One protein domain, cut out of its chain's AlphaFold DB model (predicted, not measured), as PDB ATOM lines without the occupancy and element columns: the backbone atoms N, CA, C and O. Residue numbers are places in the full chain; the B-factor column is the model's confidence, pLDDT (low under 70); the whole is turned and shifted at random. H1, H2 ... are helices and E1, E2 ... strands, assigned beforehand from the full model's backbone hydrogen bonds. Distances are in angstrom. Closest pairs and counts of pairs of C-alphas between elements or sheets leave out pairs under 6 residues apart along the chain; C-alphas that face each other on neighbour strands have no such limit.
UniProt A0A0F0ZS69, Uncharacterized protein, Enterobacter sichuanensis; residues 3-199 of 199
ATOM      1  N   ARG A   3     201.570 265.053 221.035       91.56
ATOM      2  CA  ARG A   3     202.101 265.462 219.729       91.56
ATOM      3  C   ARG A   3     201.749 266.920 219.459       91.56
ATOM      4  O   ARG A   3     200.579 267.292 219.494       91.56
ATOM      5  N   GLY A   4     202.761 267.736 219.199       94.25
ATOM      6  CA  GLY A   4     202.618 269.154 218.906       94.25
ATOM      7  C   GLY A   4     203.070 269.477 217.488       94.25
ATOM      8  O   GLY A   4     204.026 268.885 216.987       94.25
ATOM      9  N   VAL A   5     202.404 270.437 216.856       93.56
ATOM     10  CA  VAL A   5     202.759 270.922 215.523       93.56
ATOM     11  C   VAL A   5     202.963 272.425 215.516       93.56
ATOM     12  O   VAL A   5     202.209 273.167 216.141       93.56
ATOM     13  N   ILE A   6     203.977 272.869 214.783       93.56
ATOM     14  CA  ILE A   6     204.198 274.269 214.443       93.56
ATOM     15  C   ILE A   6     203.955 274.403 212.944       93.56
ATOM     16  O   ILE A   6     204.652 273.778 212.142       93.56
ATOM     17  N   ALA A   7     202.943 275.186 212.584       91.75
ATOM     18  CA  ALA A   7     202.454 275.324 211.218       91.75
ATOM     19  C   ALA A   7     202.501 276.782 210.748       91.75
ATOM     20  O   ALA A   7     202.442 277.694 211.578       91.75
ATOM     21  N   PRO A   8     202.653 277.040 209.437       89.88
ATOM     22  CA  PRO A   8     202.586 278.398 208.920       89.88
ATOM     23  C   PRO A   8     201.132 278.893 208.962       89.88
ATOM     24  O   PRO A   8     200.204 278.087 208.900       89.88
ATOM     25  N   PRO A   9     200.905 280.211 209.048       88.56
ATOM     26  CA  PRO A   9     199.555 280.772 209.119       88.56
ATOM     27  C   PRO A   9     198.744 280.674 207.817       88.56
ATOM     28  O   PRO A   9     197.524 280.828 207.830       88.56
ATOM     29  N   ALA A  10     199.412 280.437 206.693       87.56
ATOM     30  CA  ALA A  10     198.818 280.191 205.387       87.56
ATOM     31  C   ALA A  10     199.796 279.363 204.546       87.56
ATOM     32  O   ALA A  10     200.949 279.163 204.938       87.56
ATOM     33  N   ILE A  11     199.343 278.898 203.383       84.44
ATOM     34  CA  ILE A  11     200.229 278.275 202.401       84.44
ATOM     35  C   ILE A  11     200.853 279.388 201.564       84.44
ATOM     36  O   ILE A  11     200.153 280.111 200.848       84.44
ATOM     37  N   PHE A  12     202.171 279.531 201.668       81.69
ATOM     38  CA  PHE A  12     202.939 280.523 200.924       81.69
ATOM     39  C   PHE A  12     203.777 279.849 199.844       81.69
ATOM     40  O   PHE A  12     204.399 278.822 200.086       81.69
ATOM     41  N   VAL A  13     203.842 280.465 198.670       75.69
ATOM     42  CA  VAL A  13     204.694 280.038 197.558       75.69
ATOM     43  C   VAL A  13     205.641 281.181 197.220       75.69
ATOM     44  O   VAL A  13     205.216 282.328 197.046       75.69
ATOM     45  N   LYS A  14     206.942 280.887 197.129       72.62
ATOM     46  CA  LYS A  14     207.942 281.884 196.729       72.62
ATOM     47  C   LYS A  14     207.774 282.203 195.243       72.62
ATOM     48  O   LYS A  14     207.749 281.301 194.409       72.62
ATOM     49  N   LYS A  15     207.668 283.487 194.896       74.62
ATOM     50  CA  LYS A  15     207.446 283.943 193.519       74.62
ATOM     51  C   LYS A  15     208.342 285.136 193.205       74.62
ATOM     52  O   LYS A  15     208.046 286.263 193.586       74.62
ATOM     53  N   GLY A  16     209.438 284.881 192.485       77.12
ATOM     54  CA  GLY A  16     210.457 285.898 192.206       77.12
ATOM     55  C   GLY A  16     211.060 286.458 193.500       77.12
ATOM     56  O   GLY A  16     211.408 285.691 194.397       77.12
ATOM     57  N   ASN A  17     211.125 287.786 193.603       73.75
ATOM     58  CA  ASN A  17     211.572 288.525 194.790       73.75
ATOM     59  C   ASN A  17     210.443 288.728 195.816       73.75
ATOM     60  O   ASN A  17     210.287 289.788 196.405       73.75
ATOM     61  N   GLY A  18     209.571 287.749 195.991       74.38
ATOM     62  CA  GLY A  18     208.420 287.913 196.862       74.38
ATOM     63  C   GLY A  18     207.734 286.599 197.143       74.38
ATOM     64  O   GLY A  18     208.247 285.515 196.844       74.38
ATOM     65  N   PHE A  19     206.533 286.699 197.691       78.75
ATOM     66  CA  PHE A  19     205.698 285.552 197.987       78.75
ATOM     67  C   PHE A  19     204.281 285.774 197.475       78.75
ATOM     68  O   PHE A  19     203.809 286.898 197.304       78.75
ATOM     69  N   GLN A  20     203.596 284.669 197.233       78.12
ATOM     70  CA  GLN A  20     202.171 284.635 196.985       78.12
ATOM     71  C   GLN A  20     201.548 283.711 198.029       78.12
ATOM     72  O   GLN A  20     202.052 282.615 198.265       78.12
ATOM     73  N   SER A  21     200.459 284.145 198.660       75.25
ATOM     74  CA  SER A  21     199.606 283.213 199.397       75.25
ATOM     75  C   SER A  21     198.849 282.378 198.371       75.25
ATOM     76  O   SER A  21     198.139 282.949 197.542       75.25
ATOM     77  N   ASP A  22     199.007 281.057 198.412       74.69
ATOM     78  CA  ASP A  22     198.196 280.150 197.599       74.69
ATOM     79  C   ASP A  22     196.773 280.109 198.175       74.69
ATOM     80  O   ASP A  22     195.825 280.585 197.549       74.69
ATOM     81  N   HIS A  23     196.642 279.714 199.449       79.50
ATOM     82  CA  HIS A  23     195.406 279.885 200.209       79.50
ATOM     83  C   HIS A  23     195.631 280.031 201.726       79.50
ATOM     84  O   HIS A  23     196.654 279.617 202.276       79.50
ATOM     85  N   TYR A  24     194.643 280.619 202.407       85.88
ATOM     86  CA  TYR A  24     194.565 280.686 203.872       85.88
ATOM     87  C   TYR A  24     194.135 279.338 204.454       85.88
ATOM     88  O   TYR A  24     193.396 278.601 203.802       85.88
ATOM     89  N   LEU A  25     194.531 279.032 205.691       89.06
ATOM     90  CA  LEU A  25     194.054 277.823 206.368       89.06
ATOM     91  C   LEU A  25     192.535 277.900 206.575       89.06
ATOM     92  O   LEU A  25     192.035 278.754 207.307       89.06
ATOM     93  N   GLY A  26     191.799 277.015 205.909       89.12
ATOM     94  CA  GLY A  26     190.356 276.885 206.006       89.12
ATOM     95  C   GLY A  26     189.939 275.841 207.040       89.12
ATOM     96  O   GLY A  26     190.742 275.295 207.798       89.12
ATOM     97  N   ALA A  27     188.633 275.569 207.101       88.81
ATOM     98  CA  ALA A  27     188.077 274.659 208.106       88.81
ATOM     99  C   ALA A  27     188.630 273.237 207.947       88.81
ATOM    100  O   ALA A  27     188.837 272.542 208.934       88.81
ATOM    101  N   ARG A  28     188.927 272.827 206.710       87.00
ATOM    102  CA  ARG A  28     189.519 271.526 206.410       87.00
ATOM    103  C   ARG A  28     190.925 271.398 207.003       87.00
ATOM    104  O   ARG A  28     191.200 270.419 207.687       87.00
ATOM    105  N   GLU A  29     191.787 272.391 206.805       88.62
ATOM    106  CA  GLU A  29     193.151 272.394 207.347       88.62
ATOM    107  C   GLU A  29     193.139 272.420 208.879       88.62
ATOM    108  O   GLU A  29     193.889 271.696 209.530       88.62
ATOM    109  N   ILE A  30     192.237 273.198 209.477       91.31
ATOM    110  CA  ILE A  30     192.070 273.222 210.932       91.31
ATOM    111  C   ILE A  30     191.538 271.890 211.468       91.31
ATOM    112  O   ILE A  30     192.027 271.412 212.492       91.31
ATOM    113  N   ASN A  31     190.604 271.248 210.766       90.25
ATOM    114  CA  ASN A  31     190.102 269.920 211.118       90.25
ATOM    115  C   ASN A  31     191.211 268.866 211.073       90.25
ATOM    116  O   ASN A  31     191.312 268.057 211.995       90.25
ATOM    117  N   TYR A  32     192.072 268.911 210.051       90.25
ATOM    118  CA  TYR A  32     193.279 268.087 209.986       90.25
ATOM    119  C   TYR A  32     194.150 268.297 211.225       90.25
ATOM    120  O   TYR A  32     194.483 267.334 211.921       90.25
ATOM    121  N   TYR A  33     194.476 269.554 211.544       91.75
ATOM    122  CA  TYR A  33     195.360 269.821 212.667       91.75
ATOM    123  C   TYR A  33     194.761 269.361 214.003       91.75
ATOM    124  O   TYR A  33     195.461 268.746 214.805       91.75
ATOM    125  N   CYS A  34     193.464 269.590 214.218       91.56
ATOM    126  CA  CYS A  34     192.766 269.163 215.430       91.56
ATOM    127  C   CYS A  34     192.706 267.637 215.572       91.56
ATOM    128  O   CYS A  34     192.779 267.131 216.691       91.56
ATOM    129  N   LEU A  35     192.568 266.905 214.461       91.06
ATOM    130  CA  LEU A  35     192.481 265.446 214.475       91.06
ATOM    131  C   LEU A  35     193.825 264.806 214.834       91.06
ATOM    132  O   LEU A  35     193.877 263.890 215.652       91.06
ATOM    133  N   TYR A  36     194.914 265.298 214.243       90.56
ATOM    134  CA  TYR A  36     196.212 264.636 214.349       90.56
ATOM    135  C   TYR A  36     197.121 265.209 215.436       90.56
ATOM    136  O   TYR A  36     197.998 264.492 215.906       90.56
ATOM    137  N   TRP A  37     196.918 266.439 215.910       93.44
ATOM    138  CA  TRP A  37     197.843 267.086 216.851       93.44
ATOM    139  C   TRP A  37     197.152 267.491 218.144       93.44
ATOM    140  O   TRP A  37     196.002 267.922 218.149       93.44
ATOM    141  N   ASP A  38     197.812 267.268 219.280       93.50
ATOM    142  CA  ASP A  38     197.316 267.657 220.609       93.50
ATOM    143  C   ASP A  38     197.484 269.152 220.857       93.50
ATOM    144  O   ASP A  38     196.712 269.753 221.605       93.50
ATOM    145  N   LYS A  39     198.512 269.737 220.241       95.50
ATOM    146  CA  LYS A  39     198.871 271.144 220.352       95.50
ATOM    147  C   LYS A  39     199.237 271.698 218.986       95.50
ATOM    148  O   LYS A  39     199.957 271.050 218.228       95.50
ATOM    149  N   ILE A  40     198.769 272.902 218.701       96.12
ATOM    150  CA  ILE A  40     199.004 273.620 217.455       96.12
ATOM    151  C   ILE A  40     199.612 274.972 217.814       96.12
ATOM    152  O   ILE A  40     199.053 275.719 218.615       96.12
ATOM    153  N   ILE A  41     200.739 275.303 217.200       96.19
ATOM    154  CA  ILE A  41     201.333 276.634 217.239       96.19
ATOM    155  C   ILE A  41     201.287 277.202 215.828       96.19
ATOM    156  O   ILE A  41     201.805 276.597 214.889       96.19
ATOM    157  N   ILE A  42     200.699 278.386 215.693       94.94
ATOM    158  CA  ILE A  42     200.758 279.166 214.458       94.94
ATOM    159  C   ILE A  42     201.327 280.536 214.826       94.94
ATOM    160  O   ILE A  42     200.623 281.312 215.480       94.94
ATOM    161  N   PRO A  43     202.574 280.864 214.452       92.88
ATOM    162  CA  PRO A  43     203.172 282.137 214.825       92.88
ATOM    163  C   PRO A  43     202.403 283.305 214.207       92.88
ATOM    164  O   PRO A  43     201.954 283.248 213.060       92.88
ATOM    165  N   GLU A  44     202.268 284.381 214.961       91.62
ATOM    166  CA  GLU A  44     201.701 285.643 214.504       91.62
ATOM    167  C   GLU A  44     202.828 286.642 214.247       91.62
ATOM    168  O   GLU A  44     203.780 286.723 215.019       91.62
ATOM    169  N   SER A  45     202.745 287.369 213.135       88.19
ATOM    170  CA  SER A  45     203.721 288.404 212.818       88.19
ATOM    171  C   SER A  45     203.527 289.570 213.780       88.19
ATOM    172  O   SER A  45     202.417 290.097 213.868       88.19
ATOM    173  N   SER A  46     204.592 289.976 214.476       84.00
ATOM    174  CA  SER A  46     204.580 291.035 215.493       84.00
ATOM    175  C   SER A  46     203.999 292.364 214.984       84.00
ATOM    176  O   SER A  46     204.721 293.247 214.527       84.00
ATOM    177  N   GLY A  47     202.677 292.525 215.091       71.94
ATOM    178  CA  GLY A  47     201.950 293.751 214.754       71.94
ATOM    179  C   GLY A  47     201.858 294.102 213.264       71.94
ATOM    180  O   GLY A  47     201.449 295.221 212.959       71.94
ATOM    181  N   ILE A  48     202.219 293.197 212.343       79.19
ATOM    182  CA  ILE A  48     202.199 293.489 210.895       79.19
ATOM    183  C   ILE A  48     200.927 292.955 210.234       79.19
ATOM    184  O   ILE A  48     200.148 293.723 209.673       79.19
ATOM    185  N   ILE A  49     200.714 291.635 210.277       80.69
ATOM    186  CA  ILE A  49     199.599 290.966 209.594       80.69
ATOM    187  C   ILE A  49     199.039 289.860 210.485       80.69
ATOM    188  O   ILE A  49     199.757 288.940 210.879       80.69
ATOM    189  N   HIS A  50     197.728 289.916 210.724       88.06
ATOM    190  CA  HIS A  50     196.988 288.835 211.362       88.06
ATOM    191  C   HIS A  50     196.371 287.911 210.307       88.06
ATOM    192  O   HIS A  50     195.425 288.272 209.604       88.06
ATOM    193  N   TYR A  51     196.899 286.694 210.221       87.19
ATOM    194  CA  TYR A  51     196.350 285.620 209.399       87.19
ATOM    195  C   TYR A  51     195.417 284.755 210.249       87.19
ATOM    196  O   TYR A  51     195.865 283.783 210.862       87.19
ATOM    197  N   GLY A  52     194.148 285.146 210.330       88.88
ATOM    198  CA  GLY A  52     193.161 284.439 211.144       88.88
ATOM    199  C   GLY A  52     192.845 283.044 210.611       88.88
ATOM    200  O   GLY A  52     192.861 282.805 209.401       88.88
ATOM    201  N   VAL A  53     192.514 282.131 211.524       91.56
ATOM    202  CA  VAL A  53     192.053 280.778 211.192       91.56
ATOM    203  C   VAL A  53     190.611 280.548 211.656       91.56
ATOM    204  O   VAL A  53     190.139 281.201 212.591       91.56
ATOM    205  N   PRO A  54     189.867 279.617 211.033       90.81
ATOM    206  CA  PRO A  54     188.535 279.252 211.492       90.81
ATOM    207  C   PRO A  54     188.515 278.903 212.978       90.81
ATOM    208  O   PRO A  54     189.379 278.174 213.456       90.81
ATOM    209  N   ILE A  55     187.507 279.428 213.682       89.62
ATOM    210  CA  ILE A  55     187.254 279.226 215.118       89.62
ATOM    211  C   ILE A  55     188.462 279.490 216.045       89.62
ATOM    212  O   ILE A  55     188.528 278.924 217.137       89.62
ATOM    213  N   GLU A  56     189.388 280.366 215.640       93.38
ATOM    214  CA  GLU A  56     190.648 280.651 216.346       93.38
ATOM    215  C   GLU A  56     190.464 280.868 217.857       93.38
ATOM    216  O   GLU A  56     191.034 280.130 218.662       93.38
ATOM    217  N   GLU A  57     189.603 281.810 218.264       93.81
ATOM    218  CA  GLU A  57     189.371 282.102 219.685       93.81
ATOM    219  C   GLU A  57     188.924 280.877 220.488       93.81
ATOM    220  O   GLU A  57     189.252 280.737 221.668       93.81
ATOM    221  N   ARG A  58     188.129 279.995 219.874       91.44
ATOM    222  CA  ARG A  58     187.626 278.788 220.530       91.44
ATOM    223  C   ARG A  58     188.758 277.789 220.727       91.44
ATOM    224  O   ARG A  58     188.875 277.246 221.821       91.44
ATOM    225  N   LEU A  59     189.606 277.590 219.718       92.81
ATOM    226  CA  LEU A  59     190.773 276.705 219.811       92.81
ATOM    227  C   LEU A  59     191.792 277.202 220.840       92.81
ATOM    228  O   LEU A  59     192.357 276.387 221.570       92.81
ATOM    229  N   ILE A  60     191.972 278.522 220.949       95.50
ATOM    230  CA  ILE A  60     192.795 279.142 221.996       95.50
ATOM    231  C   ILE A  60     192.186 278.881 223.378       95.50
ATOM    232  O   ILE A  60     192.874 278.398 224.272       95.50
ATOM    233  N   LYS A  61     190.879 279.125 223.557       93.94
ATOM    234  CA  LYS A  61     190.170 278.871 224.830       93.94
ATOM    235  C   LYS A  61     190.217 277.400 225.254       93.94
ATOM    236  O   LYS A  61     190.282 277.117 226.445       93.94
ATOM    237  N   LEU A  62     190.194 276.474 224.296       90.50
ATOM    238  CA  LEU A  62     190.339 275.033 224.530       90.50
ATOM    239  C   LEU A  62     191.793 274.606 224.802       90.50
ATOM    240  O   LEU A  62     192.038 273.451 225.142       90.50
ATOM    241  N   GLY A  63     192.763 275.512 224.647       92.81
ATOM    242  CA  GLY A  63     194.184 275.225 224.821       92.81
ATOM    243  C   GLY A  63     194.774 274.346 223.719       92.81
ATOM    244  O   GLY A  63     195.823 273.740 223.938       92.81
ATOM    245  N   VAL A  64     194.109 274.244 222.564       94.12
ATOM    246  CA  VAL A  64     194.581 273.480 221.400       94.12
ATOM    247  C   VAL A  64     195.505 274.338 220.536       94.12
ATOM    248  O   VAL A  64     196.519 273.835 220.064       94.12
ATOM    249  N   LEU A  65     195.180 275.624 220.360       96.31
ATOM    250  CA  LEU A  65     195.932 276.569 219.529       96.31
ATOM    251  C   LEU A  65     196.652 277.625 220.376       96.31
ATOM    252  O   LEU A  65     196.056 278.237 221.259       96.31
ATOM    253  N   GLU A  66     197.911 277.893 220.041       96.50
ATOM    254  CA  GLU A  66     198.711 279.002 220.557       96.50
ATOM    255  C   GLU A  66     199.189 279.905 219.405       96.50
ATOM    256  O   GLU A  66     199.606 279.426 218.346       96.50
ATOM    257  N   ARG A  67     199.141 281.225 219.630       94.81
ATOM    258  CA  ARG A  67     199.524 282.271 218.663       94.81
ATOM    259  C   ARG A  67     200.675 283.125 219.220       94.81
ATOM    260  O   ARG A  67     200.455 284.265 219.625       94.81
ATOM    261  N   PRO A  68     201.894 282.569 219.358       94.44
ATOM    262  CA  PRO A  68     203.031 283.351 219.828       94.44
ATOM    263  C   PRO A  68     203.393 284.423 218.799       94.44
ATOM    264  O   PRO A  68     203.343 284.172 217.594       94.44
ATOM    265  N   GLN A  69     203.789 285.600 219.281       92.56
ATOM    266  CA  GLN A  69     204.351 286.636 218.419       92.56
ATOM    267  C   GLN A  69     205.734 286.200 217.933       92.56
ATOM    268  O   GLN A  69     206.530 285.672 218.713       92.56
ATOM    269  N   ALA A  70     206.016 286.432 216.659       89.88
ATOM    270  CA  ALA A  70     207.301 286.161 216.047       89.88
ATOM    271  C   ALA A  70     207.684 287.268 215.059       89.88
ATOM    272  O   ALA A  70     206.844 287.872 214.386       89.88
ATOM    273  N   GLU A  71     208.984 287.515 214.960       88.19
ATOM    274  CA  GLU A  71     209.543 288.535 214.080       88.19
ATOM    275  C   GLU A  71     209.672 287.994 212.652       88.19
ATOM    276  O   GLU A  71     210.662 287.362 212.297       88.19
ATOM    277  N   TYR A  72     208.646 288.224 211.834       86.75
ATOM    278  CA  TYR A  72     208.663 287.967 210.393       86.75
ATOM    279  C   TYR A  72     207.704 288.922 209.678       86.75
ATOM    280  O   TYR A  72     206.771 289.442 210.289       86.75
ATOM    281  N   GLY A  73     207.900 289.124 208.375       81.69
ATOM    282  CA  GLY A  73     206.964 289.865 207.522       81.69
ATOM    283  C   GLY A  73     207.235 291.360 207.343       81.69
ATOM    284  O   GLY A  73     206.387 292.061 206.797       81.69
ATOM    285  N   TYR A  74     208.408 291.838 207.764       83.00
ATOM    286  CA  TYR A  74     208.855 293.220 207.543       83.00
ATOM    287  C   TYR A  74     209.316 293.484 206.103       83.00
ATOM    288  O   TYR A  74     209.201 294.609 205.621       83.00
ATOM    289  N   ASP A  75     209.822 292.454 205.425       85.25
ATOM    290  CA  ASP A  75     210.275 292.504 204.038       85.25
ATOM    291  C   ASP A  75     209.606 291.378 203.234       85.25
ATOM    292  O   ASP A  75     209.556 290.218 203.648       85.25
ATOM    293  N   SER A  76     209.044 291.736 202.079       81.69
ATOM    294  CA  SER A  76     208.395 290.790 201.176       81.69
ATOM    295  C   SER A  76     209.379 289.822 200.522       81.69
ATOM    296  O   SER A  76     208.981 288.697 200.216       81.69
ATOM    297  N   GLU A  77     210.634 290.231 200.297       84.06
ATOM    298  CA  GLU A  77     211.636 289.376 199.650       84.06
ATOM    299  C   GLU A  77     212.090 288.239 200.583       84.06
ATOM    300  O   GLU A  77     212.258 287.097 200.137       84.06
ATOM    301  N   SER A  78     212.240 288.536 201.880       85.56
ATOM    302  CA  SER A  78     212.663 287.584 202.917       85.56
ATOM    303  C   SER A  78     211.509 286.893 203.645       85.56
ATOM    304  O   SER A  78     211.759 285.930 204.362       85.56
ATOM    305  N   PHE A  79     210.253 287.308 203.434       85.62
ATOM    306  CA  PHE A  79     209.075 286.858 204.192       85.62
ATOM    307  C   PHE A  79     209.047 285.352 204.505       85.62
ATOM    308  O   PHE A  79     208.868 284.949 205.652       85.62
ATOM    309  N   VAL A  80     209.212 284.514 203.477       83.06
ATOM    310  CA  VAL A  80     209.126 283.047 203.598       83.06
ATOM    311  C   VAL A  80     210.309 282.476 204.384       83.06
ATOM    312  O   VAL A  80     210.143 281.536 205.165       83.06
ATOM    313  N   ASP A  81     211.494 283.052 204.184       84.19
ATOM    314  CA  ASP A  81     212.720 282.656 204.871       84.19
ATOM    315  C   ASP A  81     212.652 283.059 206.361       84.19
ATOM    316  O   ASP A  81     212.931 282.234 207.233       84.19
ATOM    317  N   ASP A  82     212.170 284.268 206.664       87.88
ATOM    318  CA  ASP A  82     211.995 284.771 208.034       87.88
ATOM    319  C   ASP A  82     210.917 283.994 208.799       87.88
ATOM    320  O   ASP A  82     211.127 283.597 209.946       87.88
ATOM    321  N   LEU A  83     209.777 283.708 208.157       87.81
ATOM    322  CA  LEU A  83     208.723 282.866 208.732       87.81
ATOM    323  C   LEU A  83     209.259 281.467 209.063       87.81
ATOM    324  O   LEU A  83     209.028 280.955 210.158       87.81
ATOM    325  N   THR A  84     210.005 280.862 208.138       85.50
ATOM    326  CA  THR A  84     210.631 279.552 208.349       85.50
ATOM    327  C   THR A  84     211.587 279.588 209.541       85.50
ATOM    328  O   THR A  84     211.540 278.713 210.410       85.50
ATOM    329  N   GLN A  85     212.437 280.615 209.626       87.50
ATOM    330  CA  GLN A  85     213.377 280.769 210.732       87.50
ATOM    331  C   GLN A  85     212.655 280.964 212.071       87.50
ATOM    332  O   GLN A  85     213.032 280.345 213.067       87.50
ATOM    333  N   ALA A  86     211.581 281.755 212.095       90.19
ATOM    334  CA  ALA A  86     210.735 281.933 213.268       90.19
ATOM    335  C   ALA A  86     210.136 280.601 213.754       90.19
ATOM    336  O   ALA A  86     210.173 280.304 214.948       90.19
ATOM    337  N   GLN A  87     209.645 279.759 212.842       90.69
ATOM    338  CA  GLN A  87     209.119 278.435 213.189       90.69
ATOM    339  C   GLN A  87     210.198 277.505 213.757       90.69
ATOM    340  O   GLN A  87     209.939 276.785 214.721       90.69
ATOM    341  N   VAL A  88     211.414 277.529 213.202       89.69
ATOM    342  CA  VAL A  88     212.554 276.751 213.720       89.69
ATOM    343  C   VAL A  88     212.955 277.221 215.119       89.69
ATOM    344  O   VAL A  88     213.219 276.389 215.989       89.69
ATOM    345  N   ASN A  89     212.971 278.532 215.362       91.00
ATOM    346  CA  ASN A  89     213.268 279.087 216.681       91.00
ATOM    347  C   ASN A  89     212.228 278.626 217.709       91.00
ATOM    348  O   ASN A  89     212.600 278.057 218.735       91.00
ATOM    349  N   LEU A  90     210.939 278.742 217.374       92.38
ATOM    350  CA  LEU A  90     209.846 278.243 218.211       92.38
ATOM    351  C   LEU A  90     209.957 276.738 218.468       92.38
ATOM    352  O   LEU A  90     209.745 276.294 219.592       92.38
ATOM    353  N   LEU A  91     210.329 275.939 217.464       91.75
ATOM    354  CA  LEU A  91     210.550 274.506 217.651       91.75
ATOM    355  C   LEU A  91     211.638 274.240 218.698       91.75
ATOM    356  O   LEU A  91     211.454 273.407 219.585       91.75
ATOM    357  N   ASN A  92     212.771 274.932 218.593       90.44
ATOM    358  CA  ASN A  92     213.886 274.766 219.521       90.44
ATOM    359  C   ASN A  92     213.494 275.179 220.944       90.44
ATOM    360  O   ASN A  92     213.761 274.439 221.890       90.44
ATOM    361  N   GLU A  93     212.812 276.313 221.095       92.94
ATOM    362  CA  GLU A  93     212.297 276.792 222.381       92.94
ATOM    363  C   GLU A  93     211.338 275.782 223.017       92.94
ATOM    364  O   GLU A  93     211.487 275.418 224.187       92.94
ATOM    365  N   ARG A  94     210.387 275.260 222.237       92.12
ATOM    366  CA  ARG A  94     209.368 274.327 222.726       92.12
ATOM    367  C   ARG A  94     209.923 272.949 223.048       92.12
ATOM    368  O   ARG A  94     209.545 272.376 224.062       92.12
ATOM    369  N   ASN A  95     210.902 272.456 222.293       88.69
ATOM    370  CA  ASN A  95     211.627 271.228 222.646       88.69
ATOM    371  C   ASN A  95     212.414 271.357 223.969       88.69
ATOM    372  O   ASN A  95     212.656 270.369 224.679       88.69
ATOM    373  N   LEU A  96     212.844 272.571 224.324       90.69
ATOM    374  CA  LEU A  96     213.493 272.830 225.606       90.69
ATOM    375  C   LEU A  96     212.476 272.930 226.748       90.69
ATOM    376  O   LEU A  96     212.725 272.330 227.797       90.69
ATOM    377  N   ALA A  97     211.358 273.627 226.533       92.62
ATOM    378  CA  ALA A  97     210.337 273.895 227.546       92.62
ATOM    379  C   ALA A  97     209.417 272.693 227.835       92.62
ATOM    380  O   ALA A  97     209.206 272.343 228.997       92.62
ATOM    381  N   ASP A  98     208.920 272.023 226.796       92.06
ATOM    382  CA  ASP A  98     207.851 271.028 226.897       92.06
ATOM    383  C   ASP A  98     208.425 269.610 226.776       92.06
ATOM    384  O   ASP A  98     208.628 269.082 225.684       92.06
ATOM    385  N   LYS A  99     208.702 268.959 227.910       88.69
ATOM    386  CA  LYS A  99     209.287 267.602 227.915       88.69
ATOM    387  C   LYS A  99     208.279 266.485 227.634       88.69
ATOM    388  O   LYS A  99     208.692 265.377 227.300       88.69
ATOM    389  N   ASP A 100     206.979 266.749 227.768       92.38
ATOM    390  CA  ASP A 100     205.902 265.780 227.520       92.38
ATOM    391  C   ASP A 100     205.333 265.840 226.091       92.38
ATOM    392  O   ASP A 100     204.529 264.972 225.719       92.38
ATOM    393  N   VAL A 101     205.758 266.826 225.293       92.25
ATOM    394  CA  VAL A 101     205.275 267.074 223.932       92.25
ATOM    395  C   VAL A 101     206.399 266.854 222.923       92.25
ATOM    396  O   VAL A 101     207.482 267.419 223.034       92.25
ATOM    397  N   ILE A 102     206.131 266.043 221.904       90.62
ATOM    398  CA  ILE A 102     207.005 265.916 220.738       90.62
ATOM    399  C   ILE A 102     206.539 266.936 219.706       90.62
ATOM    400  O   ILE A 102     205.456 266.777 219.139       90.62
ATOM    401  N   TRP A 103     207.349 267.967 219.476       91.38
ATOM    402  CA  TRP A 103     207.053 269.032 218.524       91.38
ATOM    403  C   TRP A 103     207.615 268.738 217.135       91.38
ATOM    404  O   TRP A 103     208.750 268.278 216.987       91.38
ATOM    405  N   LEU A 104     206.826 269.043 216.108       88.38
ATOM    406  CA  LEU A 104     207.205 268.903 214.706       88.38
ATOM    407  C   LEU A 104     206.845 270.166 213.921       88.38
ATOM    408  O   LEU A 104     205.823 270.798 214.178       88.38
ATOM    409  N   LEU A 105     207.672 270.512 212.934       87.56
ATOM    410  CA  LEU A 105     207.257 271.456 211.898       87.56
ATOM    411  C   LEU A 105     206.378 270.708 210.901       87.56
ATOM    412  O   LEU A 105     206.759 269.629 210.441       87.56
ATOM    413  N   HIS A 106     205.233 271.283 210.552       85.31
ATOM    414  CA  HIS A 106     204.384 270.775 209.482       85.31
ATOM    415  C   HIS A 106     203.892 271.918 208.597       85.31
ATOM    416  O   HIS A 106     203.688 273.036 209.064       85.31
ATOM    417  N   GLN A 107     203.681 271.629 207.318       80.12
ATOM    418  CA  GLN A 107     203.006 272.525 206.391       80.12
ATOM    419  C   GLN A 107     202.120 271.691 205.470       80.12
ATOM    420  O   GLN A 107     202.540 270.642 204.977       80.12
ATOM    421  N   ILE A 108     200.902 272.175 205.261       78.06
ATOM    422  CA  ILE A 108     199.974 271.618 204.279       78.06
ATOM    423  C   ILE A 108     200.315 272.248 202.928       78.06
ATOM    424  O   ILE A 108     200.655 273.429 202.874       78.06
ATOM    425  N   GLY A 109     200.232 271.465 201.855       69.00
ATOM    426  CA  GLY A 109     200.525 271.909 200.492       69.00
ATOM    427  C   GLY A 109     201.647 271.114 199.826       69.00
ATOM    428  O   GLY A 109     202.253 270.231 200.434       69.00
ATOM    429  N   HIS A 110     201.883 271.414 198.549       58.31
ATOM    430  CA  HIS A 110     202.854 270.703 197.711       58.31
ATOM    431  C   HIS A 110     204.233 271.372 197.675       58.31
ATOM    432  O   HIS A 110     205.240 270.672 197.614       58.31
ATOM    433  N   ASP A 111     204.286 272.703 197.762       58.91
ATOM    434  CA  ASP A 111     205.541 273.453 197.733       58.91
ATOM    435  C   ASP A 111     206.016 273.726 199.161       58.91
ATOM    436  O   ASP A 111     205.501 274.595 199.866       58.91
ATOM    437  N   LEU A 112     207.002 272.944 199.605       57.47
ATOM    438  CA  LEU A 112     207.584 273.101 200.930       57.47
ATOM    439  C   LEU A 112     208.409 274.398 200.983       57.47
ATOM    440  O   LEU A 112     209.444 274.525 200.333       57.47
ATOM    441  N   THR A 113     207.975 275.359 201.799       57.12
ATOM    442  CA  THR A 113     208.730 276.599 202.072       57.12
ATOM    443  C   THR A 113     209.947 276.368 202.960       57.12
ATOM    444  O   THR A 113     210.961 277.055 202.832       57.12
ATOM    445  N   LEU A 114     209.859 275.358 203.828       59.44
ATOM    446  CA  LEU A 114     210.976 274.842 204.606       59.44
ATOM    447  C   LEU A 114     212.071 274.355 203.649       59.44
ATOM    448  O   LEU A 114     211.951 273.278 203.065       59.44
ATOM    449  N   LYS A 115     213.134 275.154 203.493       50.53
ATOM    450  CA  LYS A 115     214.332 274.765 202.740       50.53
ATOM    451  C   LYS A 115     214.820 273.416 203.255       50.53
ATOM    452  O   LYS A 115     215.154 273.260 204.431       50.53
ATOM    453  N   ASP A 116     214.790 272.442 202.360       45.16
ATOM    454  CA  ASP A 116     215.132 271.071 202.664       45.16
ATOM    455  C   ASP A 116     216.626 270.963 203.002       45.16
ATOM    456  O   ASP A 116     217.489 271.264 202.177       45.16
ATOM    457  N   ASN A 117     216.932 270.537 204.229       40.44
ATOM    458  CA  ASN A 117     218.288 270.138 204.620       40.44
ATOM    459  C   ASN A 117     218.494 268.615 204.447       40.44
ATOM    460  O   ASN A 117     219.498 268.087 204.924       40.44
ATOM    461  N   GLY A 118     217.549 267.894 203.829       48.84
ATOM    462  CA  GLY A 118     217.666 266.481 203.481       48.84
ATOM    463  C   GLY A 118     216.317 265.822 203.166       48.84
ATOM    464  O   GLY A 118     215.387 265.867 203.974       48.84
ATOM    465  N   SER A 119     216.287 265.100 202.052       51.50
ATOM    466  CA  SER A 119     215.188 264.326 201.451       51.50
ATOM    467  C   SER A 119     214.341 263.488 202.426       51.50
ATOM    468  O   SER A 119     213.132 263.334 202.231       51.50
ATOM    469  N   ALA A 120     214.915 263.052 203.548       48.22
ATOM    470  CA  ALA A 120     214.205 262.383 204.630       48.22
ATOM    471  C   ALA A 120     213.092 263.244 205.255       48.22
ATOM    472  O   ALA A 120     212.006 262.740 205.558       48.22
ATOM    473  N   LYS A 121     213.337 264.543 205.488       56.84
ATOM    474  CA  LYS A 121     212.343 265.441 206.096       56.84
ATOM    475  C   LYS A 121     211.151 265.629 205.165       56.84
ATOM    476  O   LYS A 121     210.026 265.543 205.651       56.84
ATOM    477  N   SER A 122     211.399 265.777 203.859       60.19
ATOM    478  CA  SER A 122     210.364 265.856 202.817       60.19
ATOM    479  C   SER A 122     209.402 264.667 202.872       60.19
ATOM    480  O   SER A 122     208.187 264.854 202.915       60.19
ATOM    481  N   ALA A 123     209.928 263.446 203.013       60.28
ATOM    482  CA  ALA A 123     209.103 262.241 203.070       60.28
ATOM    483  C   ALA A 123     208.110 262.227 204.241       60.28
ATOM    484  O   ALA A 123     206.978 261.776 204.086       60.28
ATOM    485  N   ARG A 124     208.487 262.747 205.417       70.56
ATOM    486  CA  ARG A 124     207.552 262.833 206.551       70.56
ATOM    487  C   ARG A 124     206.403 263.800 206.258       70.56
ATOM    488  O   ARG A 124     205.270 263.495 206.622       70.56
ATOM    489  N   PHE A 125     206.676 264.940 205.618       70.69
ATOM    490  CA  PHE A 125     205.617 265.877 205.218       70.69
ATOM    491  C   PHE A 125     204.643 265.217 204.244       70.69
ATOM    492  O   PHE A 125     203.436 265.324 204.440       70.69
ATOM    493  N   GLU A 126     205.153 264.487 203.255       70.12
ATOM    494  CA  GLU A 126     204.319 263.768 202.289       70.12
ATOM    495  C   GLU A 126     203.448 262.695 202.954       70.12
ATOM    496  O   GLU A 126     202.246 262.641 202.697       70.12
ATOM    497  N   LEU A 127     204.014 261.886 203.860       72.94
ATOM    498  CA  LEU A 127     203.259 260.869 204.606       72.94
ATOM    499  C   LEU A 127     202.144 261.497 205.455       72.94
ATOM    500  O   LEU A 127     201.034 260.973 205.505       72.94
ATOM    501  N   LEU A 128     202.421 262.631 206.100       77.38
ATOM    502  CA  LEU A 128     201.443 263.360 206.910       77.38
ATOM    503  C   LEU A 128     200.348 264.019 206.057       77.38
ATOM    504  O   LEU A 128     199.191 264.027 206.476       77.38
ATOM    505  N   ASN A 129     200.689 264.524 204.869       75.38
ATOM    506  CA  ASN A 129     199.737 265.107 203.919       75.38
ATOM    507  C   ASN A 129     198.847 264.053 203.236       75.38
ATOM    508  O   ASN A 129     197.796 264.401 202.703       75.38
ATOM    509  N   ALA A 130     199.232 262.772 203.264       78.12
ATOM    510  CA  ALA A 130     198.416 261.674 202.743       78.12
ATOM    511  C   ALA A 130     197.259 261.272 203.673       78.12
ATOM    512  O   ALA A 130     196.379 260.516 203.260       78.12
ATOM    513  N   LEU A 131     197.264 261.734 204.928       82.56
ATOM    514  CA  LEU A 131     196.267 261.338 205.915       82.56
ATOM    515  C   LEU A 131     194.870 261.896 205.580       82.56
ATOM    516  O   LEU A 131     194.744 263.027 205.099       82.56
ATOM    517  N   PRO A 132     193.800 261.126 205.851       80.81
ATOM    518  CA  PRO A 132     192.442 261.553 205.550       80.81
ATOM    519  C   PRO A 132     192.036 262.747 206.419       80.81
ATOM    520  O   PRO A 132     192.315 262.809 207.611       80.81
ATOM    521  N   VAL A 133     191.327 263.704 205.825       80.25
ATOM    522  CA  VAL A 133     190.880 264.909 206.534       80.25
ATOM    523  C   VAL A 133     189.364 264.875 206.703       80.25
ATOM    524  O   VAL A 133     188.671 264.687 205.699       80.25
ATOM    525  N   PRO A 134     188.828 265.097 207.918       78.81
ATOM    526  CA  PRO A 134     187.393 265.250 208.121       78.81
ATOM    527  C   PRO A 134     186.808 266.366 207.250       78.81
ATOM    528  O   PRO A 134     187.457 267.388 207.010       78.81
ATOM    529  N   ASP A 135     185.558 266.196 206.814       78.44
ATOM    530  CA  ASP A 135     184.865 267.201 206.003       78.44
ATOM    531  C   ASP A 135     184.783 268.550 206.742       78.44
ATOM    532  O   ASP A 135     184.687 268.591 207.973       78.44
ATOM    533  N   TYR A 136     184.759 269.658 205.995       74.19
ATOM    534  CA  TYR A 136     184.707 271.029 206.524       74.19
ATOM    535  C   TYR A 136     183.450 271.305 207.363       74.19
ATOM    536  O   TYR A 136     183.413 272.263 208.130       74.19
ATOM    537  N   ARG A 137     182.411 270.477 207.207       77.62
ATOM    538  CA  ARG A 137     181.158 270.539 207.972       77.62
ATOM    539  C   ARG A 137     181.277 269.952 209.376       77.62
ATOM    540  O   ARG A 137     180.395 270.179 210.198       77.62
ATOM    541  N   THR A 138     182.331 269.185 209.643       80.56
ATOM    542  CA  THR A 138     182.546 268.561 210.949       80.56
ATOM    543  C   THR A 138     182.998 269.622 211.939       80.56
ATOM    544  O   THR A 138     183.981 270.324 211.693       80.56
ATOM    545  N   HIS A 139     182.292 269.741 213.062       79.69
ATOM    546  CA  HIS A 139     182.660 270.704 214.092       79.69
ATOM    547  C   HIS A 139     183.934 270.250 214.819       79.69
ATOM    548  O   HIS A 139     184.008 269.091 215.232       79.69
ATOM    549  N   PRO A 140     184.909 271.145 215.067       76.12
ATOM    550  CA  PRO A 140     186.156 270.776 215.739       76.12
ATOM    551  C   PRO A 140     185.966 270.138 217.116       76.12
ATOM    552  O   PRO A 140     186.741 269.274 217.499       76.12
ATOM    553  N   GLU A 141     184.896 270.471 217.836       79.00
ATOM    554  CA  GLU A 141     184.561 269.829 219.116       79.00
ATOM    555  C   GLU A 141     184.275 268.327 218.955       79.00
ATOM    556  O   GLU A 141     184.784 267.519 219.726       79.00
ATOM    557  N   GLN A 142     183.558 267.934 217.899       84.00
ATOM    558  CA  GLN A 142     183.308 266.525 217.581       84.00
ATOM    559  C   GLN A 142     184.603 265.801 217.200       84.00
ATOM    560  O   GLN A 142     184.798 264.643 217.564       84.00
ATOM    561  N   ILE A 143     185.504 266.494 216.495       86.19
ATOM    562  CA  ILE A 143     186.826 265.972 216.132       86.19
ATOM    563  C   ILE A 143     187.658 265.725 217.391       86.19
ATOM    564  O   ILE A 143     188.241 264.653 217.537       86.19
ATOM    565  N   LEU A 144     187.683 266.683 218.319       85.31
ATOM    566  CA  LEU A 144     188.417 266.562 219.577       85.31
ATOM    567  C   LEU A 144     187.848 265.440 220.459       85.31
ATOM    568  O   LEU A 144     188.617 264.663 221.021       85.31
ATOM    569  N   GLU A 145     186.522 265.298 220.542       86.44
ATOM    570  CA  GLU A 145     185.884 264.180 221.249       86.44
ATOM    571  C   GLU A 145     186.209 262.824 220.616       86.44
ATOM    572  O   GLU A 145     186.517 261.866 221.328       86.44
ATOM    573  N   PHE A 146     186.145 262.724 219.285       87.44
ATOM    574  CA  PHE A 146     186.499 261.509 218.553       87.44
ATOM    575  C   PHE A 146     187.959 261.132 218.799       87.44
ATOM    576  O   PHE A 146     188.259 260.001 219.178       87.44
ATOM    577  N   LYS A 147     188.863 262.104 218.672       86.81
ATOM    578  CA  LYS A 147     190.285 261.918 218.940       86.81
ATOM    579  C   LYS A 147     190.542 261.467 220.374       86.81
ATOM    580  O   LYS A 147     191.346 260.571 220.590       86.81
ATOM    581  N   HIS A 148     189.846 262.047 221.350       87.00
ATOM    582  CA  HIS A 148     189.973 261.642 222.748       87.00
ATOM    583  C   HIS A 148     189.525 260.188 222.973       87.00
ATOM    584  O   HIS A 148     190.139 259.473 223.761       87.00
ATOM    585  N   LYS A 149     188.475 259.725 222.281       86.75
ATOM    586  CA  LYS A 149     188.010 258.326 222.360       86.75
ATOM    587  C   LYS A 149     188.989 257.327 221.738       86.75
ATOM    588  O   LYS A 149     189.023 256.193 222.197       86.75
ATOM    589  N   HIS A 150     189.759 257.756 220.739       85.25
ATOM    590  CA  HIS A 150     190.699 256.925 219.974       85.25
ATOM    591  C   HIS A 150     192.163 257.342 220.181       85.25
ATOM    592  O   HIS A 150     192.991 257.279 219.268       85.25
ATOM    593  N   TYR A 151     192.474 257.869 221.369       84.06
ATOM    594  CA  TYR A 151     193.759 258.510 221.639       84.06
ATOM    595  C   TYR A 151     194.940 257.552 221.437       84.06
ATOM    596  O   TYR A 151     195.961 257.932 220.858       84.06
ATOM    597  N   ASP A 152     194.780 256.302 221.872       83.75
ATOM    598  CA  ASP A 152     195.815 255.280 221.759       83.75
ATOM    599  C   ASP A 152     196.092 254.939 220.287       83.75
ATOM    600  O   ASP A 152     197.251 254.867 219.877       83.75
ATOM    601  N   GLU A 153     195.051 254.817 219.457       84.19
ATOM    602  CA  GLU A 153     195.153 254.548 218.020       84.19
ATOM    603  C   GLU A 153     195.892 255.663 217.272       84.19
ATOM    604  O   GLU A 153     196.773 255.381 216.455       84.19
ATOM    605  N   PHE A 154     195.608 256.931 217.587       84.50
ATOM    606  CA  PHE A 154     196.368 258.057 217.035       84.50
ATOM    607  C   PHE A 154     197.825 258.055 217.513       84.50
ATOM    608  O   PHE A 154     198.729 258.385 216.743       84.50
ATOM    609  N   GLY A 155     198.077 257.636 218.755       83.06
ATOM    610  CA  GLY A 155     199.428 257.419 219.267       83.06
ATOM    611  C   GLY A 155     200.201 256.377 218.453       83.06
ATOM    612  O   GLY A 155     201.340 256.633 218.053       83.06
ATOM    613  N   TYR A 156     199.574 255.236 218.152       83.56
ATOM    614  CA  TYR A 156     200.156 254.200 217.293       83.56
ATOM    615  C   TYR A 156     200.406 254.700 215.870       83.56
ATOM    616  O   TYR A 156     201.482 254.450 215.330       83.56
ATOM    617  N   LEU A 157     199.465 255.451 215.287       85.56
ATOM    618  CA  LEU A 157     199.628 256.051 213.961       85.56
ATOM    619  C   LEU A 157     200.866 256.955 213.899       85.56
ATOM    620  O   LEU A 157     201.685 256.817 212.995       85.56
ATOM    621  N   HIS A 158     201.035 257.852 214.873       86.19
ATOM    622  CA  HIS A 158     202.204 258.735 214.925       86.19
ATOM    623  C   HIS A 158     203.515 257.969 215.056       86.19
ATOM    624  O   HIS A 158     204.490 258.296 214.383       86.19
ATOM    625  N   ASN A 159     203.543 256.934 215.895       86.12
ATOM    626  CA  ASN A 159     204.730 256.094 216.043       86.12
ATOM    627  C   ASN A 159     205.057 255.356 214.738       86.12
ATOM    628  O   ASN A 159     206.220 255.301 214.350       86.12
ATOM    629  N   TYR A 160     204.041 254.866 214.030       84.31
ATOM    630  CA  TYR A 160     204.213 254.210 212.738       84.31
ATOM    631  C   TYR A 160     204.753 255.164 211.663       84.31
ATOM    632  O   TYR A 160     205.667 254.811 210.923       84.31
ATOM    633  N   ILE A 161     204.257 256.405 211.607       82.50
ATOM    634  CA  ILE A 161     204.791 257.440 210.701       82.50
ATOM    635  C   ILE A 161     206.251 257.767 211.047       82.50
ATOM    636  O   ILE A 161     207.076 257.944 210.149       82.50
ATOM    637  N   ASP A 162     206.592 257.828 212.336       82.12
ATOM    638  CA  ASP A 162     207.967 258.045 212.792       82.12
ATOM    639  C   ASP A 162     208.907 256.896 212.395       82.12
ATOM    640  O   ASP A 162     210.061 257.152 212.045       82.12
ATOM    641  N   GLU A 163     208.438 255.650 212.441       83.00
ATOM    642  CA  GLU A 163     209.182 254.473 211.976       83.00
ATOM    643  C   GLU A 163     209.378 254.497 210.459       83.00
ATOM    644  O   GLU A 163     210.519 254.446 210.001       83.00
ATOM    645  N   LEU A 164     208.310 254.710 209.686       77.56
ATOM    646  CA  LEU A 164     208.392 254.824 208.226       77.56
ATOM    647  C   LEU A 164     209.345 255.938 207.781       77.56
ATOM    648  O   LEU A 164     210.117 255.766 206.839       77.56
ATOM    649  N   HIS A 165     209.323 257.084 208.465       74.94
ATOM    650  CA  HIS A 165     210.253 258.173 208.182       74.94
ATOM    651  C   HIS A 165     211.712 257.767 208.429       74.94
ATOM    652  O   HIS A 165     212.578 258.128 207.631       74.94
ATOM    653  N   LYS A 166     212.003 257.015 209.500       75.19
ATOM    654  CA  LYS A 166     213.356 256.492 209.744       75.19
ATOM    655  C   LYS A 166     213.763 255.536 208.628       75.19
ATOM    656  O   LYS A 166     214.851 255.696 208.087       75.19
ATOM    657  N   ASP A 167     212.895 254.606 208.248       73.75
ATOM    658  CA  ASP A 167     213.188 253.630 207.192       73.75
ATOM    659  C   ASP A 167     213.517 254.314 205.861       73.75
ATOM    660  O   ASP A 167     214.476 253.942 205.185       73.75
ATOM    661  N   VAL A 168     212.778 255.374 205.522       68.81
ATOM    662  CA  VAL A 168     213.076 256.221 204.363       68.81
ATOM    663  C   VAL A 168     214.432 256.917 204.503       68.81
ATOM    664  O   VAL A 168     215.224 256.886 203.565       68.81
ATOM    665  N   ALA A 169     214.713 257.522 205.660       67.12
ATOM    666  CA  ALA A 169     215.937 258.290 205.892       67.12
ATOM    667  C   ALA A 169     217.222 257.446 205.819       67.12
ATOM    668  O   ALA A 169     218.286 257.974 205.506       67.12
ATOM    669  N   TYR A 170     217.135 256.151 206.131       63.56
ATOM    670  CA  TYR A 170     218.273 255.226 206.116       63.56
ATOM    671  C   TYR A 170     218.388 254.410 204.815       63.56
ATOM    672  O   TYR A 170     219.283 253.568 204.706       63.56
ATOM    673  N   CYS A 171     217.520 254.637 203.820       61.03
ATOM    674  CA  CYS A 171     217.532 253.878 202.570       61.03
ATOM    675  C   CYS A 171     218.546 254.449 201.547       61.03
ATOM    676  O   CYS A 171     218.479 255.637 201.238       61.03
ATOM    677  N   PRO A 172     219.445 253.627 200.960       49.69
ATOM    678  CA  PRO A 172     220.401 254.075 199.938       49.69
ATOM    679  C   PRO A 172     219.759 254.555 198.622       49.69
ATOM    680  O   PRO A 172     220.285 255.468 197.994       49.69
ATOM    681  N   ASP A 173     218.622 253.965 198.225       59.34
ATOM    682  CA  ASP A 173     217.827 254.334 197.037       59.34
ATOM    683  C   ASP A 173     216.555 255.091 197.455       59.34
ATOM    684  O   ASP A 173     215.411 254.706 197.178       59.34
ATOM    685  N   GLU A 174     216.784 256.187 198.170       57.22
ATOM    686  CA  GLU A 174     215.777 257.007 198.840       57.22
ATOM    687  C   GLU A 174     214.546 257.371 197.975       57.22
ATOM    688  O   GLU A 174     213.424 257.170 198.447       57.22
ATOM    689  N   PRO A 175     214.663 257.794 196.694       60.69
ATOM    690  CA  PRO A 175     213.493 258.219 195.915       60.69
ATOM    691  C   PRO A 175     212.545 257.076 195.517       60.69
ATOM    692  O   PRO A 175     211.345 257.289 195.324       60.69
ATOM    693  N   VAL A 176     213.065 255.855 195.341       61.12
ATOM    694  CA  VAL A 176     212.260 254.685 194.944       61.12
ATOM    695  C   VAL A 176     211.538 254.116 196.161       61.12
ATOM    696  O   VAL A 176     210.340 253.832 196.097       61.12
ATOM    697  N   TYR A 177     212.241 254.027 197.290       61.62
ATOM    698  CA  TYR A 177     211.679 253.520 198.537       61.62
ATOM    699  C   TYR A 177     210.624 254.463 199.133       61.62
ATOM    700  O   TYR A 177     209.608 254.000 199.660       61.62
ATOM    701  N   GLN A 178     210.798 255.781 198.971       59.47
ATOM    702  CA  GLN A 178     209.773 256.782 199.291       59.47
ATOM    703  C   GLN A 178     208.470 256.522 198.531       59.47
ATOM    704  O   GLN A 178     207.409 256.407 199.145       59.47
ATOM    705  N   LYS A 179     208.542 256.344 197.204       65.50
ATOM    706  CA  LYS A 179     207.359 256.083 196.368       65.50
ATOM    707  C   LYS A 179     206.647 254.786 196.740       65.50
ATOM    708  O   LYS A 179     205.416 254.745 196.731       65.50
ATOM    709  N   GLU A 180     207.384 253.724 197.062       65.94
ATOM    710  CA  GLU A 180     206.771 252.464 197.498       65.94
ATOM    711  C   GLU A 180     206.106 252.577 198.868       65.94
ATOM    712  O   GLU A 180     204.978 252.107 199.038       65.94
ATOM    713  N   SER A 181     206.777 253.211 199.830       61.94
ATOM    714  CA  SER A 181     206.251 253.415 201.182       61.94
ATOM    715  C   SER A 181     204.992 254.279 201.154       61.94
ATOM    716  O   SER A 181     203.986 253.925 201.768       61.94
ATOM    717  N   PHE A 182     204.998 255.338 200.342       65.88
ATOM    718  CA  PHE A 182     203.829 256.175 200.096       65.88
ATOM    719  C   PHE A 182     202.678 255.371 199.488       65.88
ATOM    720  O   PHE A 182     201.568 255.381 200.009       65.88
ATOM    721  N   LYS A 183     202.945 254.584 198.437       70.75
ATOM    722  CA  LYS A 183     201.924 253.746 197.793       70.75
ATOM    723  C   LYS A 183     201.301 252.736 198.760       70.75
ATOM    724  O   LYS A 183     200.111 252.447 198.651       70.75
ATOM    725  N   ARG A 184     202.084 252.190 199.697       71.62
ATOM    726  CA  ARG A 184     201.575 251.299 200.750       71.62
ATOM    727  C   ARG A 184     200.691 252.055 201.737       71.62
ATOM    728  O   ARG A 184     199.595 251.578 202.011       71.62
ATOM    729  N   LEU A 185     201.126 253.224 202.213       71.00
ATOM    730  CA  LEU A 185     200.338 254.040 203.136       71.00
ATOM    731  C   LEU A 185     199.025 254.508 202.492       71.00
ATOM    732  O   LEU A 185     197.968 254.295 203.079       71.00
ATOM    733  N   SER A 186     199.065 255.057 201.273       68.88
ATOM    734  CA  SER A 186     197.862 255.481 200.544       68.88
ATOM    735  C   SER A 186     196.885 254.331 200.347       68.88
ATOM    736  O   SER A 186     195.699 254.500 200.590       68.88
ATOM    737  N   LYS A 187     197.376 253.136 199.995       72.12
ATOM    738  CA  LYS A 187     196.512 251.963 199.847       72.12
ATOM    739  C   LYS A 187     195.833 251.577 201.163       72.12
ATOM    740  O   LYS A 187     194.644 251.293 201.166       72.12
ATOM    741  N   VAL A 188     196.570 251.584 202.273       71.50
ATOM    742  CA  VAL A 188     196.002 251.290 203.598       71.50
ATOM    743  C   VAL A 188     194.960 252.339 203.988       71.50
ATOM    744  O   VAL A 188     193.911 251.986 204.517       71.50
ATOM    745  N   ILE A 189     195.212 253.616 203.697       69.38
ATOM    746  CA  ILE A 189     194.262 254.704 203.955       69.38
ATOM    747  C   ILE A 189     193.001 254.549 203.097       69.38
ATOM    748  O   ILE A 189     191.900 254.636 203.636       69.38
ATOM    749  N   ASP A 190     193.145 254.259 201.803       66.50
ATOM    750  CA  ASP A 190     192.024 254.032 200.883       66.50
ATOM    751  C   ASP A 190     191.177 252.824 201.307       66.50
ATOM    752  O   ASP A 190     189.942 252.875 201.278       66.50
ATOM    753  N   ASP A 191     191.826 251.746 201.750       63.66
ATOM    754  CA  ASP A 191     191.154 250.551 202.259       63.66
ATOM    755  C   ASP A 191     190.358 250.883 203.542       63.66
ATOM    756  O   ASP A 191     189.201 250.477 203.681       63.66
ATOM    757  N   ILE A 192     190.922 251.685 204.455       61.28
ATOM    758  CA  ILE A 192     190.250 252.131 205.692       61.28
ATOM    759  C   ILE A 192     189.086 253.088 205.400       61.28
ATOM    760  O   ILE A 192     188.024 252.972 206.019       61.28
ATOM    761  N   ASP A 193     189.244 254.015 204.458       58.03
ATOM    762  CA  ASP A 193     188.198 254.964 204.060       58.03
ATOM    763  C   ASP A 193     187.036 254.244 203.354       58.03
ATOM    764  O   ASP A 193     185.862 254.513 203.614       58.03
ATOM    765  N   THR A 194     187.344 253.229 202.543       50.19
ATOM    766  CA  THR A 194     186.336 252.365 201.912       50.19
ATOM    767  C   THR A 194     185.536 251.580 202.951       50.19
ATOM    768  O   THR A 194     184.310 251.514 202.867       50.19
ATOM    769  N   ILE A 195     186.201 251.031 203.972       44.53
ATOM    770  CA  ILE A 195     185.535 250.337 205.085       44.53
ATOM    771  C   ILE A 195     184.689 251.311 205.921       44.53
ATOM    772  O   ILE A 195     183.592 250.956 206.349       44.53
ATOM    773  N   SER A 196     185.163 252.542 206.121       46.28
ATOM    774  CA  SER A 196     184.458 253.569 206.901       46.28
ATOM    775  C   SER A 196     183.206 254.103 206.196       46.28
ATOM    776  O   SER A 196     182.242 254.449 206.869       46.28
ATOM    777  N   LYS A 197     183.185 254.117 204.857       43.94
ATOM    778  CA  LYS A 197     182.025 254.502 204.027       43.94
ATOM    779  C   LYS A 197     180.973 253.397 203.856       43.94
ATOM    780  O   LYS A 197     179.881 253.675 203.367       43.94
ATOM    781  N   LEU A 198     181.297 252.151 204.211       38.31
ATOM    782  CA  LEU A 198     180.385 250.998 204.155       38.31
ATOM    783  C   LEU A 198     179.558 250.809 205.445       38.31
ATOM    784  O   LEU A 198     178.821 249.826 205.554       38.31
ATOM    785  N   ARG A 199     179.671 251.726 206.411       31.69
ATOM    786  CA  ARG A 199     178.840 251.808 207.622       31.69
ATOM    787  C   ARG A 199     177.955 253.044 207.591       31.69
ATOM    788  O   ARG A 199     176.847 252.941 208.158       31.69
TER     789      ARG A 199
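This is residues 3 to 199 of the 199 residues of an uncharacterized protein of Enterobacter sichuanensis (UniProt A0A0F0ZS69). A small three-stranded sheet of E4, E1 and E5, with the long helix H3 over one face, stands beside an up-and-down bundle of H4, H6 and H7, where H6 and H7 form a long helical hairpin along one side of the domain. The helices H1 and H5 pack together, with H1 also grazing the sheet; the strand hairpin E2 and E3 lies by residues 79 to 83 of H3, and H2 sits out between two long loops. The printed part has 197 residues with seven named helices and five named strands, in the order E1 E2 E3 H1 E4 H2 H3 E5 H4 H5 H6 H7; the class is mostly helix. The larger sheet runs E4, E1, E5, all parallel, and E2 and E3 are antiparallel. The whole is compact, with a radius of gyration of the C-alphas of 17.1 A and spans of 48 by 43 by 33 A.

E1, residues 3 to 6, begins at C-alpha 3 (202.101, 265.462, 219.729). E2 is residues 10 to 14, E3 residues 19 to 24, H1 residues 27 to 36, E4 residues 39 to 41 and H2 residues 56 to 61. H3, residues 79 to 97, is 26.7 A long and begins at C-alpha 79 (209.075, 286.858, 204.192). E5 is residues 101 to 105, H4 residues 119 to 129 and H5 residues 140 to 149. H6, residues 151 to 169, is 27.2 A long; H7, residues 174 to 197, is 34.2 A long and ends at C-alpha 197 (182.025, 254.502, 204.027).

E1 is the inner strand: N 6 and O 104 of E5 are 2.8 A apart, and N 41 of E4 and O 5 are 2.8 A apart, both within hydrogen-bond range. In the hairpin E2 and E3, N 13 and O 20 are 2.8 A apart. H3 is on the sheet at a height of 8.4 A, the closest C-alphas to E5 being those of Asn 95 and Trp 103, 6.5 A. E4, H2, H3 and E5 make a split strand-helix-strand unit, two parallel strands with E1 between them, its crossover right-handed. H2 touches no helix and is not on the sheet. H1 touches H5, closest at the C-alphas of Leu 35 and Ile 143, 5.9 A, at a shallow tilt of 17 degrees, the same way. H4 touches H6, closest at Ala 120 and Ala 169, C-alphas 4.6 A apart, opposite ways. H6 touches H7, closest at the C-alphas of Val 168 and Gln 178, 6.1 A, at a shallow tilt of 22 degrees, opposite ways. Every O i to N i+4 pair is within hydrogen-bond range in H1, H2, H3, H5 and H6; H4 has 6 of 7 and H7 19 of 20.

The C-alphas of Asp 75 and Arg 199, the two farthest apart, are 51.5 A apart. The printed part has no cut. The long links are E4 to H2, H2 to H3 and E5 to H4. Residues 194 to 199, of which 194 to 197 belong to H7, stand free. Confidence is under 70 at residues 109 to 123, 168 to 182, 186 and 189 to 199.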